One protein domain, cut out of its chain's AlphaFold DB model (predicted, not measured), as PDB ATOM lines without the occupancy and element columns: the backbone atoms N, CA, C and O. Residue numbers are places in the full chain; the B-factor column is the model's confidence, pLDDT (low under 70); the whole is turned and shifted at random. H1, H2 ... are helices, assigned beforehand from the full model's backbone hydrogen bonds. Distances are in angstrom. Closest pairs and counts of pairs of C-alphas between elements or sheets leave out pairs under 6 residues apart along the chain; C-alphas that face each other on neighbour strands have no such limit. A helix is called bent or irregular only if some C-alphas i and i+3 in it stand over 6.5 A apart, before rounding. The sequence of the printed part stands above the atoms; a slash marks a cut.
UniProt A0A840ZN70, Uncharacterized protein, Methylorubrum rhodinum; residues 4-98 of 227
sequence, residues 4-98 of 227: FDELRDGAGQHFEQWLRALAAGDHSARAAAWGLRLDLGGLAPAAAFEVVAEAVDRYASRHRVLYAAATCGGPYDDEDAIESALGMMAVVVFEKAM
ATOM      1  N   PHE A   4      48.566  -9.439 173.542       95.19
ATOM      2  CA  PHE A   4      47.120  -9.582 173.616       95.19
ATOM      3  C   PHE A   4      46.709 -10.993 174.042       95.19
ATOM      4  O   PHE A   4      45.758 -11.141 174.799       95.19
ATOM      5  N   ASP A   5      47.467 -12.007 173.619       93.19
ATOM      6  CA  ASP A   5      47.238 -13.396 174.026       93.19
ATOM      7  C   ASP A   5      47.601 -13.621 175.508       93.19
ATOM      8  O   ASP A   5      47.150 -14.588 176.096       93.19
ATOM      9  N   GLU A   6      48.387 -12.726 176.127       93.06
ATOM     10  CA  GLU A   6      48.735 -12.782 177.559       93.06
ATOM     11  C   GLU A   6      47.698 -12.076 178.465       93.06
ATOM     12  O   GLU A   6      47.904 -11.969 179.677       93.06
ATOM     13  N   LEU A   7      46.601 -11.555 177.897       93.12
ATOM     14  CA  LEU A   7      45.504 -10.961 178.663       93.12
ATOM     15  C   LEU A   7      44.668 -12.046 179.352       93.12
ATOM     16  O   LEU A   7      44.200 -12.986 178.714       93.12
ATOM     17  N   ARG A   8      44.422 -11.863 180.649       89.88
ATOM     18  CA  ARG A   8      43.699 -12.800 181.518       89.88
ATOM     19  C   ARG A   8      42.311 -12.279 181.870       89.88
ATOM     20  O   ARG A   8      41.936 -11.177 181.469       89.88
ATOM     21  N   ASP A   9      41.543 -13.102 182.580       90.19
ATOM     22  CA  ASP A   9      40.295 -12.695 183.243       90.19
ATOM     23  C   ASP A   9      39.270 -12.082 182.271       90.19
ATOM     24  O   ASP A   9      38.542 -11.145 182.567       90.19
ATOM     25  N   GLY A  10      39.254 -12.580 181.031       90.69
ATOM     26  CA  GLY A  10      38.366 -12.079 179.981       90.69
ATOM     27  C   GLY A  10      38.747 -10.708 179.406       90.69
ATOM     28  O   GLY A  10      38.076 -10.252 178.479       90.69
ATOM     29  N   ALA A  11      39.842 -10.077 179.846       94.69
ATOM     30  CA  ALA A  11      40.268  -8.752 179.385       94.69
ATOM     31  C   ALA A  11      40.414  -8.668 177.858       94.69
ATOM     32  O   ALA A  11      39.971  -7.696 177.244       94.69
ATOM     33  N   GLY A  12      40.963  -9.709 177.219       95.62
ATOM     34  CA  GLY A  12      41.039  -9.789 175.757       95.62
ATOM     35  C   GLY A  12      39.656  -9.818 175.094       95.62
ATOM     36  O   GLY A  12      39.408  -9.104 174.121       95.62
ATOM     37  N   GLN A  13      38.707 -10.568 175.657       95.88
ATOM     38  CA  GLN A  13      37.337 -10.648 175.141       95.88
ATOM     39  C   GLN A  13      36.605  -9.310 175.297       95.88
ATOM     40  O   GLN A  13      35.918  -8.872 174.372       95.88
ATOM     41  N   HIS A  14      36.772  -8.639 176.437       96.69
ATOM     42  CA  HIS A  14      36.234  -7.300 176.670       96.69
ATOM     43  C   HIS A  14      36.834  -6.278 175.701       96.69
ATOM     44  O   HIS A  14      36.096  -5.481 175.121       96.69
ATOM     45  N   PHE A  15      38.137  -6.364 175.435       97.12
ATOM     46  CA  PHE A  15      38.799  -5.518 174.449       97.12
ATOM     47  C   PHE A  15      38.251  -5.719 173.037       97.12
ATOM     48  O   PHE A  15      37.958  -4.750 172.336       97.12
ATOM     49  N   GLU A  16      38.023  -6.963 172.613       96.62
ATOM     50  CA  GLU A  16      37.370  -7.224 171.330       96.62
ATOM     51  C   GLU A  16      35.942  -6.681 171.274       96.62
ATOM     52  O   GLU A  16      35.523  -6.151 170.243       96.62
ATOM     53  N   GLN A  17      35.178  -6.804 172.360       95.56
ATOM     54  CA  GLN A  17      33.833  -6.234 172.444       95.56
ATOM     55  C   GLN A  17      33.878  -4.708 172.317       95.56
ATOM     56  O   GLN A  17      33.097  -4.140 171.548       95.56
ATOM     57  N   TRP A  18      34.827  -4.054 172.989       95.75
ATOM     58  CA  TRP A  18      35.064  -2.622 172.860       95.75
ATOM     59  C   TRP A  18      35.447  -2.226 171.427       95.75
ATOM     60  O   TRP A  18      34.874  -1.279 170.886       95.75
ATOM     61  N   LEU A  19      36.324  -2.981 170.753       96.38
ATOM     62  CA  LEU A  19      36.667  -2.747 169.344       96.38
ATOM     63  C   LEU A  19      35.454  -2.890 168.414       96.38
ATOM     64  O   LEU A  19      35.259  -2.068 167.517       96.38
ATOM     65  N   ARG A  20      34.608  -3.907 168.629       95.44
ATOM     66  CA  ARG A  20      33.365  -4.093 167.858       95.44
ATOM     67  C   ARG A  20      32.390  -2.938 168.094       95.44
ATOM     68  O   ARG A  20      31.801  -2.443 167.134       95.44
ATOM     69  N   ALA A  21      32.251  -2.472 169.335       94.44
ATOM     70  CA  ALA A  21      31.427  -1.315 169.676       94.44
ATOM     71  C   ALA A  21      31.962  -0.026 169.029       94.44
ATOM     72  O   ALA A  21      31.196   0.741 168.443       94.44
ATOM     73  N   LEU A  22      33.284   0.176 169.048       94.94
ATOM     74  CA  LEU A  22      33.947   1.298 168.386       94.94
ATOM     75  C   LEU A  22      33.677   1.295 166.874       94.94
ATOM     76  O   LEU A  22      33.301   2.330 166.320       94.94
ATOM     77  N   ALA A  23      33.799   0.136 166.219       94.44
ATOM     78  CA  ALA A  23      33.506  -0.029 164.795       94.44
ATOM     79  C   ALA A  23      32.021   0.207 164.458       94.44
ATOM     80  O   ALA A  23      31.708   0.748 163.398       94.44
ATOM     81  N   ALA A  24      31.111  -0.143 165.370       94.50
ATOM     82  CA  ALA A  24      29.680   0.148 165.255       94.50
ATOM     83  C   ALA A  24      29.329   1.625 165.531       94.50
ATOM     84  O   ALA A  24      28.183   2.034 165.350       94.50
ATOM     85  N   GLY A  25      30.303   2.439 165.948       93.44
ATOM     86  CA  GLY A  25      30.116   3.857 166.229       93.44
ATOM     87  C   GLY A  25      29.517   4.154 167.603       93.44
ATOM     88  O   GLY A  25      28.988   5.253 167.784       93.44
ATOM     89  N   ASP A  26      29.609   3.218 168.554       95.44
ATOM     90  CA  ASP A  26      29.135   3.404 169.927       95.44
ATOM     91  C   ASP A  26      29.751   4.652 170.580       95.44
ATOM     92  O   ASP A  26      30.953   4.915 170.475       95.44
ATOM     93  N   HIS A  27      28.920   5.442 171.262       93.19
ATOM     94  CA  HIS A  27      29.346   6.724 171.820       93.19
ATOM     95  C   HIS A  27      30.369   6.557 172.951       93.19
ATOM     96  O   HIS A  27      31.316   7.340 173.033       93.19
ATOM     97  N   SER A  28      30.197   5.554 173.817       90.06
ATOM     98  CA  SER A  28      31.098   5.310 174.946       90.06
ATOM     99  C   SER A  28      32.467   4.843 174.451       90.06
ATOM    100  O   SER A  28      33.494   5.435 174.796       90.06
ATOM    101  N   ALA A  29      32.485   3.869 173.537       92.75
ATOM    102  CA  ALA A  29      33.720   3.370 172.940       92.75
ATOM    103  C   ALA A  29      34.483   4.477 172.189       92.75
ATOM    104  O   ALA A  29      35.700   4.631 172.342       92.75
ATOM    105  N   ARG A  30      33.760   5.324 171.440       94.56
ATOM    106  CA  ARG A  30      34.337   6.487 170.752       94.56
ATOM    107  C   ARG A  30      34.890   7.536 171.708       94.56
ATOM    108  O   ARG A  30      35.900   8.151 171.376       94.56
ATOM    109  N   ALA A  31      34.261   7.760 172.860       93.56
ATOM    110  CA  ALA A  31      34.753   8.716 173.848       93.56
ATOM    111  C   ALA A  31      36.120   8.288 174.406       93.56
ATOM    112  O   ALA A  31      37.033   9.114 174.473       93.56
ATOM    113  N   ALA A  32      36.291   6.999 174.720       92.69
ATOM    114  CA  ALA A  32      37.574   6.447 175.155       92.69
ATOM    115  C   ALA A  32      38.650   6.572 174.060       92.69
ATOM    116  O   ALA A  32      39.728   7.115 174.312       92.69
ATOM    117  N   ALA A  33      38.340   6.161 172.823       94.88
ATOM    118  CA  ALA A  33      39.266   6.279 171.694       94.88
ATOM    119  C   ALA A  33      39.657   7.743 171.411       94.88
ATOM    120  O   ALA A  33      40.831   8.050 171.205       94.88
ATOM    121  N   TRP A  34      38.692   8.667 171.465       94.88
ATOM    122  CA  TRP A  34      38.934  10.097 171.282       94.88
ATOM    123  C   TRP A  34      39.819  10.683 172.389       94.88
ATOM    124  O   TRP A  34      40.757  11.422 172.087       94.88
ATOM    125  N   GLY A  35      39.577  10.314 173.653       92.81
ATOM    126  CA  GLY A  35      40.404  10.730 174.791       92.81
ATOM    127  C   GLY A  35      41.866  10.293 174.657       92.81
ATOM    128  O   GLY A  35      42.777  11.044 175.012       92.81
ATOM    129  N   LEU A  36      42.092   9.127 174.048       94.25
ATOM    130  CA  LEU A  36      43.416   8.588 173.725       94.25
ATOM    131  C   LEU A  36      43.966   9.052 172.364       94.25
ATOM    132  O   LEU A  36      45.081   8.684 172.000       94.25
ATOM    133  N   ARG A  37      43.226   9.887 171.621       95.00
ATOM    134  CA  ARG A  37      43.591  10.378 170.279       95.00
ATOM    135  C   ARG A  37      43.874   9.246 169.285       95.00
ATOM    136  O   ARG A  37      44.816   9.328 168.498       95.00
ATOM    137  N   LEU A  38      43.071   8.192 169.356       94.69
ATOM    138  CA  LEU A  38      43.253   6.973 168.583       94.69
ATOM    139  C   LEU A  38      42.405   6.953 167.317       94.69
ATOM    140  O   LEU A  38      41.237   7.340 167.323       94.69
ATOM    141  N   ASP A  39      43.000   6.401 166.263       91.00
ATOM    142  CA  ASP A  39      42.301   5.861 165.105       91.00
ATOM    143  C   ASP A  39      42.728   4.395 164.951       91.00
ATOM    144  O   ASP A  39      43.890   4.107 164.668       91.00
ATOM    145  N   LEU A  40      41.801   3.476 165.231       91.19
ATOM    146  CA  LEU A  40      42.047   2.027 165.244       91.19
ATOM    147  C   LEU A  40      41.415   1.316 164.038       91.19
ATOM    148  O   LEU A  40      41.356   0.085 164.008       91.19
ATOM    149  N   GLY A  41      40.898   2.070 163.062       84.81
ATOM    150  CA  GLY A  41      40.150   1.521 161.934       84.81
ATOM    151  C   GLY A  41      40.916   0.426 161.187       84.81
ATOM    152  O   GLY A  41      41.994   0.661 160.649       84.81
ATOM    153  N   GLY A  42      40.336  -0.777 161.130       84.31
ATOM    154  CA  GLY A  42      40.877  -1.905 160.364       84.31
ATOM    155  C   GLY A  42      42.059  -2.640 161.006       84.31
ATOM    156  O   GLY A  42      42.602  -3.545 160.376       84.31
ATOM    157  N   LEU A  43      42.455  -2.294 162.236       94.31
ATOM    158  CA  LEU A  43      43.486  -3.033 162.962       94.31
ATOM    159  C   LEU A  43      42.936  -4.346 163.532       94.31
ATOM    160  O   LEU A  43      41.818  -4.407 164.044       94.31
ATOM    161  N   ALA A  44      43.756  -5.396 163.479       95.88
ATOM    162  CA  ALA A  44      43.497  -6.629 164.214       95.88
ATOM    163  C   ALA A  44      43.597  -6.379 165.736       95.88
ATOM    164  O   ALA A  44      44.373  -5.503 166.135       95.88
ATOM    165  N   PRO A  45      42.894  -7.154 166.589       96.56
ATOM    166  CA  PRO A  45      42.851  -6.921 168.036       96.56
ATOM    167  C   PRO A  45      44.223  -6.763 168.696       96.56
ATOM    168  O   PRO A  45      44.442  -5.783 169.401       96.56
ATOM    169  N   ALA A  46      45.183  -7.639 168.385       96.25
ATOM    170  CA  ALA A  46      46.528  -7.558 168.954       96.25
ATOM    171  C   ALA A  46      47.255  -6.246 168.603       96.25
ATOM    172  O   ALA A  46      47.801  -5.579 169.478       96.25
ATOM    173  N   ALA A  47      47.198  -5.825 167.336       96.62
ATOM    174  CA  ALA A  47      47.803  -4.567 166.898       96.62
ATOM    175  C   ALA A  47      47.085  -3.349 167.502       96.62
ATOM    176  O   ALA A  47      47.725  -2.371 167.886       96.62
ATOM    177  N   ALA A  48      45.755  -3.407 167.609       97.38
ATOM    178  CA  ALA A  48      44.973  -2.357 168.246       97.38
ATOM    179  C   ALA A  48      45.302  -2.234 169.741       97.38
ATOM    180  O   ALA A  48      45.420  -1.117 170.241       97.38
ATOM    181  N   PHE A  49      45.496  -3.355 170.442       97.88
ATOM    182  CA  PHE A  49      45.865  -3.373 171.856       97.88
ATOM    183  C   PHE A  49      47.212  -2.691 172.102       97.88
ATOM    184  O   PHE A  49      47.310  -1.841 172.986       97.88
ATOM    185  N   GLU A  50      48.226  -2.980 171.286       97.31
ATOM    186  CA  GLU A  50      49.533  -2.323 171.407       97.31
ATOM    187  C   GLU A  50      49.432  -0.803 171.204       97.31
ATOM    188  O   GLU A  50      49.967  -0.022 171.992       97.31
ATOM    189  N   VAL A  51      48.669  -0.361 170.199       97.12
ATOM    190  CA  VAL A  51      48.428   1.067 169.943       97.12
ATOM    191  C   VAL A  51      47.677   1.729 171.106       97.12
ATOM    192  O   VAL A  51      48.002   2.857 171.492       97.12
ATOM    193  N   VAL A  52      46.697   1.039 171.698       97.25
ATOM    194  CA  VAL A  52      45.984   1.511 172.895       97.25
ATOM    195  C   VAL A  52      46.937   1.629 174.081       97.25
ATOM    196  O   VAL A  52      46.944   2.676 174.725       97.25
ATOM    197  N   ALA A  53      47.771   0.622 174.347       97.25
ATOM    198  CA  ALA A  53      48.742   0.634 175.442       97.25
ATOM    199  C   ALA A  53      49.672   1.856 175.370       97.25
ATOM    200  O   ALA A  53      49.856   2.580 176.352       97.25
ATOM    201  N   GLU A  54      50.201   2.143 174.180       96.19
ATOM    202  CA  GLU A  54      51.049   3.312 173.943       96.19
ATOM    203  C   GLU A  54      50.314   4.637 174.155       96.19
ATOM    204  O   GLU A  54      50.861   5.586 174.727       96.19
ATOM    205  N   ALA A  55      49.071   4.723 173.688       96.38
ATOM    206  CA  ALA A  55      48.262   5.917 173.854       96.38
ATOM    207  C   ALA A  55      47.864   6.136 175.319       96.38
ATOM    208  O   ALA A  55      47.850   7.278 175.784       96.38
ATOM    209  N   VAL A  56      47.601   5.065 176.068       96.19
ATOM    210  CA  VAL A  56      47.357   5.119 177.512       96.19
ATOM    211  C   VAL A  56      48.591   5.659 178.233       96.19
ATOM    212  O   VAL A  56      48.468   6.603 179.016       96.19
ATOM    213  N   ASP A  57      49.789   5.152 177.938       94.62
ATOM    214  CA  ASP A  57      51.014   5.671 178.557       94.62
ATOM    215  C   ASP A  57      51.249   7.152 178.232       94.62
ATOM    216  O   ASP A  57      51.505   7.956 179.136       94.62
ATOM    217  N   ARG A  58      51.065   7.531 176.960       94.81
ATOM    218  CA  ARG A  58      51.327   8.888 176.469       94.81
ATOM    219  C   ARG A  58      50.284   9.922 176.897       94.81
ATOM    220  O   ARG A  58      50.652  11.070 177.151       94.81
ATOM    221  N   TYR A  59      48.999   9.568 176.923       94.12
ATOM    222  CA  TYR A  59      47.902  10.538 177.049       94.12
ATOM    223  C   TYR A  59      47.069  10.384 178.322       94.12
ATOM    224  O   TYR A  59      46.507  11.379 178.782       94.12
ATOM    225  N   ALA A  60      46.991   9.195 178.930       90.19
ATOM    226  CA  ALA A  60      46.124   8.996 180.092       90.19
ATOM    227  C   ALA A  60      46.705   9.577 181.391       90.19
ATOM    228  O   ALA A  60      45.946   9.909 182.303       90.19
ATOM    229  N   SER A  61      48.033   9.732 181.500       86.88
ATOM    230  CA  SER A  61      48.706  10.215 182.718       86.88
ATOM    231  C   SER A  61      48.251   9.426 183.964       86.88
ATOM    232  O   SER A  61      48.502   8.227 184.030       86.88
ATOM    233  N   ARG A  62      47.565  10.050 184.933       88.25
ATOM    234  CA  ARG A  62      47.002   9.401 186.137       88.25
ATOM    235  C   ARG A  62      45.702   8.616 185.906       88.25
ATOM    236  O   ARG A  62      45.226   7.953 186.815       88.25
ATOM    237  N   HIS A  63      45.108   8.711 184.720       93.12
ATOM    238  CA  HIS A  63      43.804   8.125 184.392       93.12
ATOM    239  C   HIS A  63      43.913   6.761 183.694       93.12
ATOM    240  O   HIS A  63      42.944   6.317 183.091       93.12
ATOM    241  N   ARG A  64      45.071   6.086 183.760       93.69
ATOM    242  CA  ARG A  64      45.308   4.791 183.086       93.69
ATOM    243  C   ARG A  64      44.247   3.750 183.438       93.69
ATOM    244  O   ARG A  64      43.702   3.132 182.535       93.69
ATOM    245  N   VAL A  65      43.899   3.646 184.723       94.75
ATOM    246  CA  VAL A  65      42.863   2.728 185.225       94.75
ATOM    247  C   VAL A  65      41.518   2.967 184.537       94.75
ATOM    248  O   VAL A  65      40.884   2.016 184.109       94.75
ATOM    249  N   LEU A  66      41.116   4.228 184.334       94.00
ATOM    250  CA  LEU A  66      39.849   4.549 183.664       94.00
ATOM    251  C   LEU A  66      39.832   4.091 182.201       94.00
ATOM    252  O   LEU A  66      38.802   3.640 181.715       94.00
ATOM    253  N   TYR A  67      40.957   4.203 181.493       95.00
ATOM    254  CA  TYR A  67      41.044   3.748 180.104       95.00
ATOM    255  C   TYR A  67      41.184   2.230 179.991       95.00
ATOM    256  O   TYR A  67      40.666   1.654 179.037       95.00
ATOM    257  N   ALA A  68      41.816   1.573 180.961       94.94
ATOM    258  CA  ALA A  68      41.814   0.116 181.045       94.94
ATOM    259  C   ALA A  68      40.410  -0.419 181.368       94.94
ATOM    260  O   ALA A  68      39.955  -1.325 180.684       94.94
ATOM    261  N   ALA A  69      39.669   0.205 182.289       94.62
ATOM    262  CA  ALA A  69      38.258  -0.106 182.546       94.62
ATOM    263  C   ALA A  69      37.397   0.078 181.294       94.62
ATOM    264  O   ALA A  69      36.720  -0.847 180.855       94.62
ATOM    265  N   ALA A  70      37.517   1.233 180.636       93.81
ATOM    266  CA  ALA A  70      36.724   1.537 179.452       93.81
ATOM    267  C   ALA A  70      37.001   0.610 178.256       93.81
ATOM    268  O   ALA A  70      36.117   0.441 177.416       93.81
ATOM    269  N   THR A  71      38.215   0.063 178.138       95.12
ATOM    270  CA  THR A  71      38.598  -0.788 176.998       95.12
ATOM    271  C   THR A  71      38.558  -2.282 177.320       95.12
ATOM    272  O   THR A  71      38.197  -3.054 176.444       95.12
ATOM    273  N   CYS A  72      38.865  -2.695 178.552       95.62
ATOM    274  CA  CYS A  72      39.052  -4.097 178.945       95.62
ATOM    275  C   CYS A  72      38.238  -4.536 180.178       95.62
ATOM    276  O   CYS A  72      38.232  -5.722 180.488       95.62
ATOM    277  N   GLY A  73      37.552  -3.629 180.881       88.81
ATOM    278  CA  GLY A  73      36.824  -3.949 182.119       88.81
ATOM    279  C   GLY A  73      35.484  -4.658 181.915       88.81
ATOM    280  O   GLY A  73      34.915  -5.182 182.862       88.81
ATOM    281  N   GLY A  74      34.961  -4.703 180.687       86.38
ATOM    282  CA  GLY A  74      33.715  -5.411 180.395       86.38
ATOM    283  C   GLY A  74      32.485  -4.839 181.117       86.38
ATOM    284  O   GLY A  74      32.483  -3.690 181.570       86.38
ATOM    285  N   PRO A  75      31.381  -5.602 181.186       73.94
ATOM    286  CA  PRO A  75      30.210  -5.206 181.956       73.94
ATOM    287  C   PRO A  75      30.567  -5.169 183.449       73.94
ATOM    288  O   PRO A  75      30.996  -6.181 183.988       73.94
ATOM    289  N   TYR A  76      30.311  -4.036 184.111       75.88
ATOM    290  CA  TYR A  76      30.537  -3.803 185.551       75.88
ATOM    291  C   TYR A  76      31.972  -3.493 186.004       75.88
ATOM    292  O   TYR A  76      32.193  -3.483 187.211       75.88
ATOM    293  N   ASP A  77      32.889  -3.157 185.094       84.81
ATOM    294  CA  ASP A  77      34.272  -2.790 185.440       84.81
ATOM    295  C   ASP A  77      34.983  -3.894 186.252       84.81
ATOM    296  O   ASP A  77      35.406  -3.675 187.385       84.81
ATOM    297  N   ASP A  78      35.090  -5.086 185.661       90.56
ATOM    298  CA  ASP A  78      35.798  -6.247 186.211       90.56
ATOM    299  C   ASP A  78      37.241  -5.878 186.603       90.56
ATOM    300  O   ASP A  78      38.076  -5.564 185.749       90.56
ATOM    301  N   GLU A  79      37.511  -5.875 187.911       90.94
ATOM    302  CA  GLU A  79      38.775  -5.419 188.492       90.94
ATOM    303  C   GLU A  79      39.954  -6.289 188.032       90.94
ATOM    304  O   GLU A  79      40.991  -5.741 187.651       90.94
ATOM    305  N   ASP A  80      39.772  -7.608 187.939       91.62
ATOM    306  CA  ASP A  80      40.827  -8.544 187.535       91.62
ATOM    307  C   ASP A  80      41.192  -8.345 186.052       91.62
ATOM    308  O   ASP A  80      42.369  -8.252 185.678       91.62
ATOM    309  N   ALA A  81      40.180  -8.149 185.197       92.81
ATOM    310  CA  ALA A  81      40.388  -7.833 183.784       92.81
ATOM    311  C   ALA A  81      41.122  -6.491 183.593       92.81
ATOM    312  O   ALA A  81      41.990  -6.347 182.719       92.81
ATOM    313  N   ILE A  82      40.793  -5.494 184.421       95.38
ATOM    314  CA  ILE A  82      41.439  -4.177 184.416       95.38
ATOM    315  C   ILE A  82      42.900  -4.287 184.847       95.38
ATOM    316  O   ILE A  82      43.772  -3.715 184.184       95.38
ATOM    317  N   GLU A  83      43.185  -5.010 185.929       94.50
ATOM    318  CA  GLU A  83      44.546  -5.225 186.418       94.50
ATOM    319  C   GLU A  83      45.400  -5.977 185.394       94.50
ATOM    320  O   GLU A  83      46.521  -5.547 185.092       94.50
ATOM    321  N   SER A  84      44.848  -7.032 184.784       93.56
ATOM    322  CA  SER A  84      45.503  -7.765 183.699       93.56
ATOM    323  C   SER A  84      45.867  -6.840 182.532       93.56
ATOM    324  O   SER A  84      47.027  -6.794 182.096       93.56
ATOM    325  N   ALA A  85      44.910  -6.028 182.072       96.12
ATOM    326  CA  ALA A  85      45.126  -5.080 180.986       96.12
ATOM    327  C   ALA A  85      46.183  -4.025 181.337       96.12
ATOM    328  O   ALA A  85      47.074  -3.764 180.529       96.12
ATOM    329  N   LEU A  86      46.139  -3.439 182.537       96.19
ATOM    330  CA  LEU A  86      47.127  -2.449 182.981       96.19
ATOM    331  C   LEU A  86      48.540  -3.029 183.033       96.19
ATOM    332  O   LEU A  86      49.481  -2.384 182.557       96.19
ATOM    333  N   GLY A  87      48.682  -4.239 183.578       94.88
ATOM    334  CA  GLY A  87      49.952  -4.955 183.616       94.88
ATOM    335  C   GLY A  87      50.519  -5.154 182.212       94.88
ATOM    336  O   GLY A  87      51.666  -4.784 181.948       94.88
ATOM    337  N   MET A  88      49.706  -5.660 181.280       96.31
ATOM    338  CA  MET A  88      50.159  -5.912 179.907       96.31
ATOM    339  C   MET A  88      50.398  -4.641 179.100       96.31
ATOM    340  O   MET A  88      51.382  -4.575 178.367       96.31
ATOM    341  N   MET A  89      49.603  -3.588 179.290       97.31
ATOM    342  CA  MET A  89      49.880  -2.287 178.677       97.31
ATOM    343  C   MET A  89      51.232  -1.722 179.136       97.31
ATOM    344  O   MET A  89      51.995  -1.200 178.321       97.31
ATOM    345  N   ALA A  90      51.565  -1.855 180.425       95.25
ATOM    346  CA  ALA A  90      52.865  -1.434 180.940       95.25
ATOM    347  C   ALA A  90      54.017  -2.248 180.328       95.25
ATOM    348  O   ALA A  90      55.040  -1.670 179.954       95.25
ATOM    349  N   VAL A  91      53.838  -3.566 180.170       96.12
ATOM    350  CA  VAL A  91      54.813  -4.448 179.509       96.12
ATOM    351  C   VAL A  91      55.026  -4.050 178.048       96.12
ATOM    352  O   VAL A  91      56.175  -3.875 177.650       96.12
ATOM    353  N   VAL A  92      53.957  -3.832 177.273       96.06
ATOM    354  CA  VAL A  92      54.040  -3.399 175.864       96.06
ATOM    355  C   VAL A  92      54.920  -2.159 175.729       96.06
ATOM    356  O   VAL A  92      55.851  -2.124 174.925       96.06
ATOM    357  N   VAL A  93      54.644  -1.137 176.540       95.19
ATOM    358  CA  VAL A  93      55.354   0.145 176.472       95.19
ATOM    359  C   VAL A  93      56.813  -0.012 176.884       95.19
ATOM    360  O   VAL A  93      57.702   0.530 176.226       95.19
ATOM    361  N   PHE A  94      57.065  -0.771 177.949       94.69
ATOM    362  CA  PHE A  94      58.409  -1.020 178.448       94.69
ATOM    363  C   PHE A  94      59.262  -1.806 177.440       94.69
ATOM    364  O   PHE A  94      60.415  -1.453 177.198       94.69
ATOM    365  N   GLU A  95      58.693  -2.831 176.803       95.19
ATOM    366  CA  GLU A  95      59.404  -3.738 175.896       95.19
ATOM    367  C   GLU A  95      59.495  -3.232 174.447       95.19
ATOM    368  O   GLU A  95      60.250  -3.783 173.641       95.19
ATOM    369  N   LYS A  96      58.782  -2.156 174.091       90.31
ATOM    370  CA  LYS A  96      58.700  -1.645 172.712       90.31
ATOM    371  C   LYS A  96      60.064  -1.420 172.052       90.31
ATOM    372  O   LYS A  96      60.259  -1.779 170.892       90.31
ATOM    373  N   ALA A  97      60.994  -0.807 172.781       90.75
ATOM    374  CA  ALA A  97      62.322  -0.459 172.273       90.75
ATOM    375  C   ALA A  97      63.369  -1.568 172.482       90.75
ATOM    376  O   ALA A  97      64.535  -1.375 172.134       90.75
ATOM    377  N   MET A  98      62.979  -2.704 173.063       94.88
ATOM    378  CA  MET A  98      63.904  -3.792 173.360       94.88
ATOM    379  C   MET A  98      64.197  -4.643 172.118       94.88
ATOM    380  O   MET A  98      63.316  -4.829 171.271       94.88
TER     381      MET A  98
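This is residues 4 to 98 of the 227 residues of an uncharacterized protein of Methylorubrum rhodinum (UniProt A0A840ZN70). A long helix, H3, folds back on itself, and its two arms, H3a and H3b, stand side by side in the middle of the domain. H1 crosses the end where H3a begins and H3b ends, H4 crosses both arms, and the short H2 packs on H3b, away from H4. The printed part has 95 residues with four named helices, H1 to H4 in chain order, and no named strand; the class is all helix. It is compact, with a radius of gyration of the C-alphas of 11.8 A, and rounded, with spans of 35 by 26 by 25 A.

The printed part begins at Phe 4. H1 takes residues 11 to 23, 18.3 A from first to last C-alpha, and C-alpha 11 is at (40.268, -8.752, 179.385). H2 takes residues 27 to 35 and measures 12.1 A. H3, residues 45 to 72, was assigned as one helix by its hydrogen bonds but is bent: C-alphas 59 and 62 are 9.2 A apart. Its arms are H3a, residues 45 to 59, 20.3 A, and H3b, residues 62 to 72, 17.2 A. H3b is itself irregular, with C-alphas 62 and 65 at 7.9 A. H4 takes residues 79 to 95, 24.2 A, and ends with C-alpha 95 at (59.404, -3.738, 175.896).

H1 and H3, taken whole, are the hubs, touching three other helices each. The arms H3a and H3b run opposite ways at a shallow tilt of 18 degrees and only just touch, with 3 pairs of C-alphas within 8 A, the closest Val 56 and Arg 64 at 5.9 A. H1 touches H3b about perpendicular, at 83 degrees, with the C-alphas of Phe 15 and Cys 72 closest at 4.7 A. With residues 15 to 19 alone H1 touches H3a at 88 degrees, the closest C-alphas being those of Glu 16 and Pro 45, 6.4 A apart. H4 touches H3a with residues 89 to 93 alone, at 82 degrees; the closest C-alphas, of Ala 53 and Met 89, are 4.5 A apart. With residues 79 to 86 alone H4 touches H3b at a steep tilt of 67 degrees, only just short of perpendicular, closest at the C-alphas of Ala 68 and Ile 82, 5.5 A. H1 touches H4 with Ala 11 alone, whose C-alpha is 4.5 A from that of Ala 81. H2 touches H3b at a steep tilt of 38 degrees, opposite ways, with the C-alphas of Ala 32 and Ala 70 closest at 6.6 A. H2 and H4 are apart. Every O i to N i+4 pair is within hydrogen-bond range in H1, H2, H3a and H4, and 6 of 7 in H3b.

The two C-alphas farthest apart are those of His 27 and Met 98, at 36.2 A. The printed part has no cut. The link from H1 to H2 is tight, those from H2 to H3 and from H3 to H4 are short, and no link is long. The mean pLDDT of the printed part is 93.5, and no printed residue is under 70.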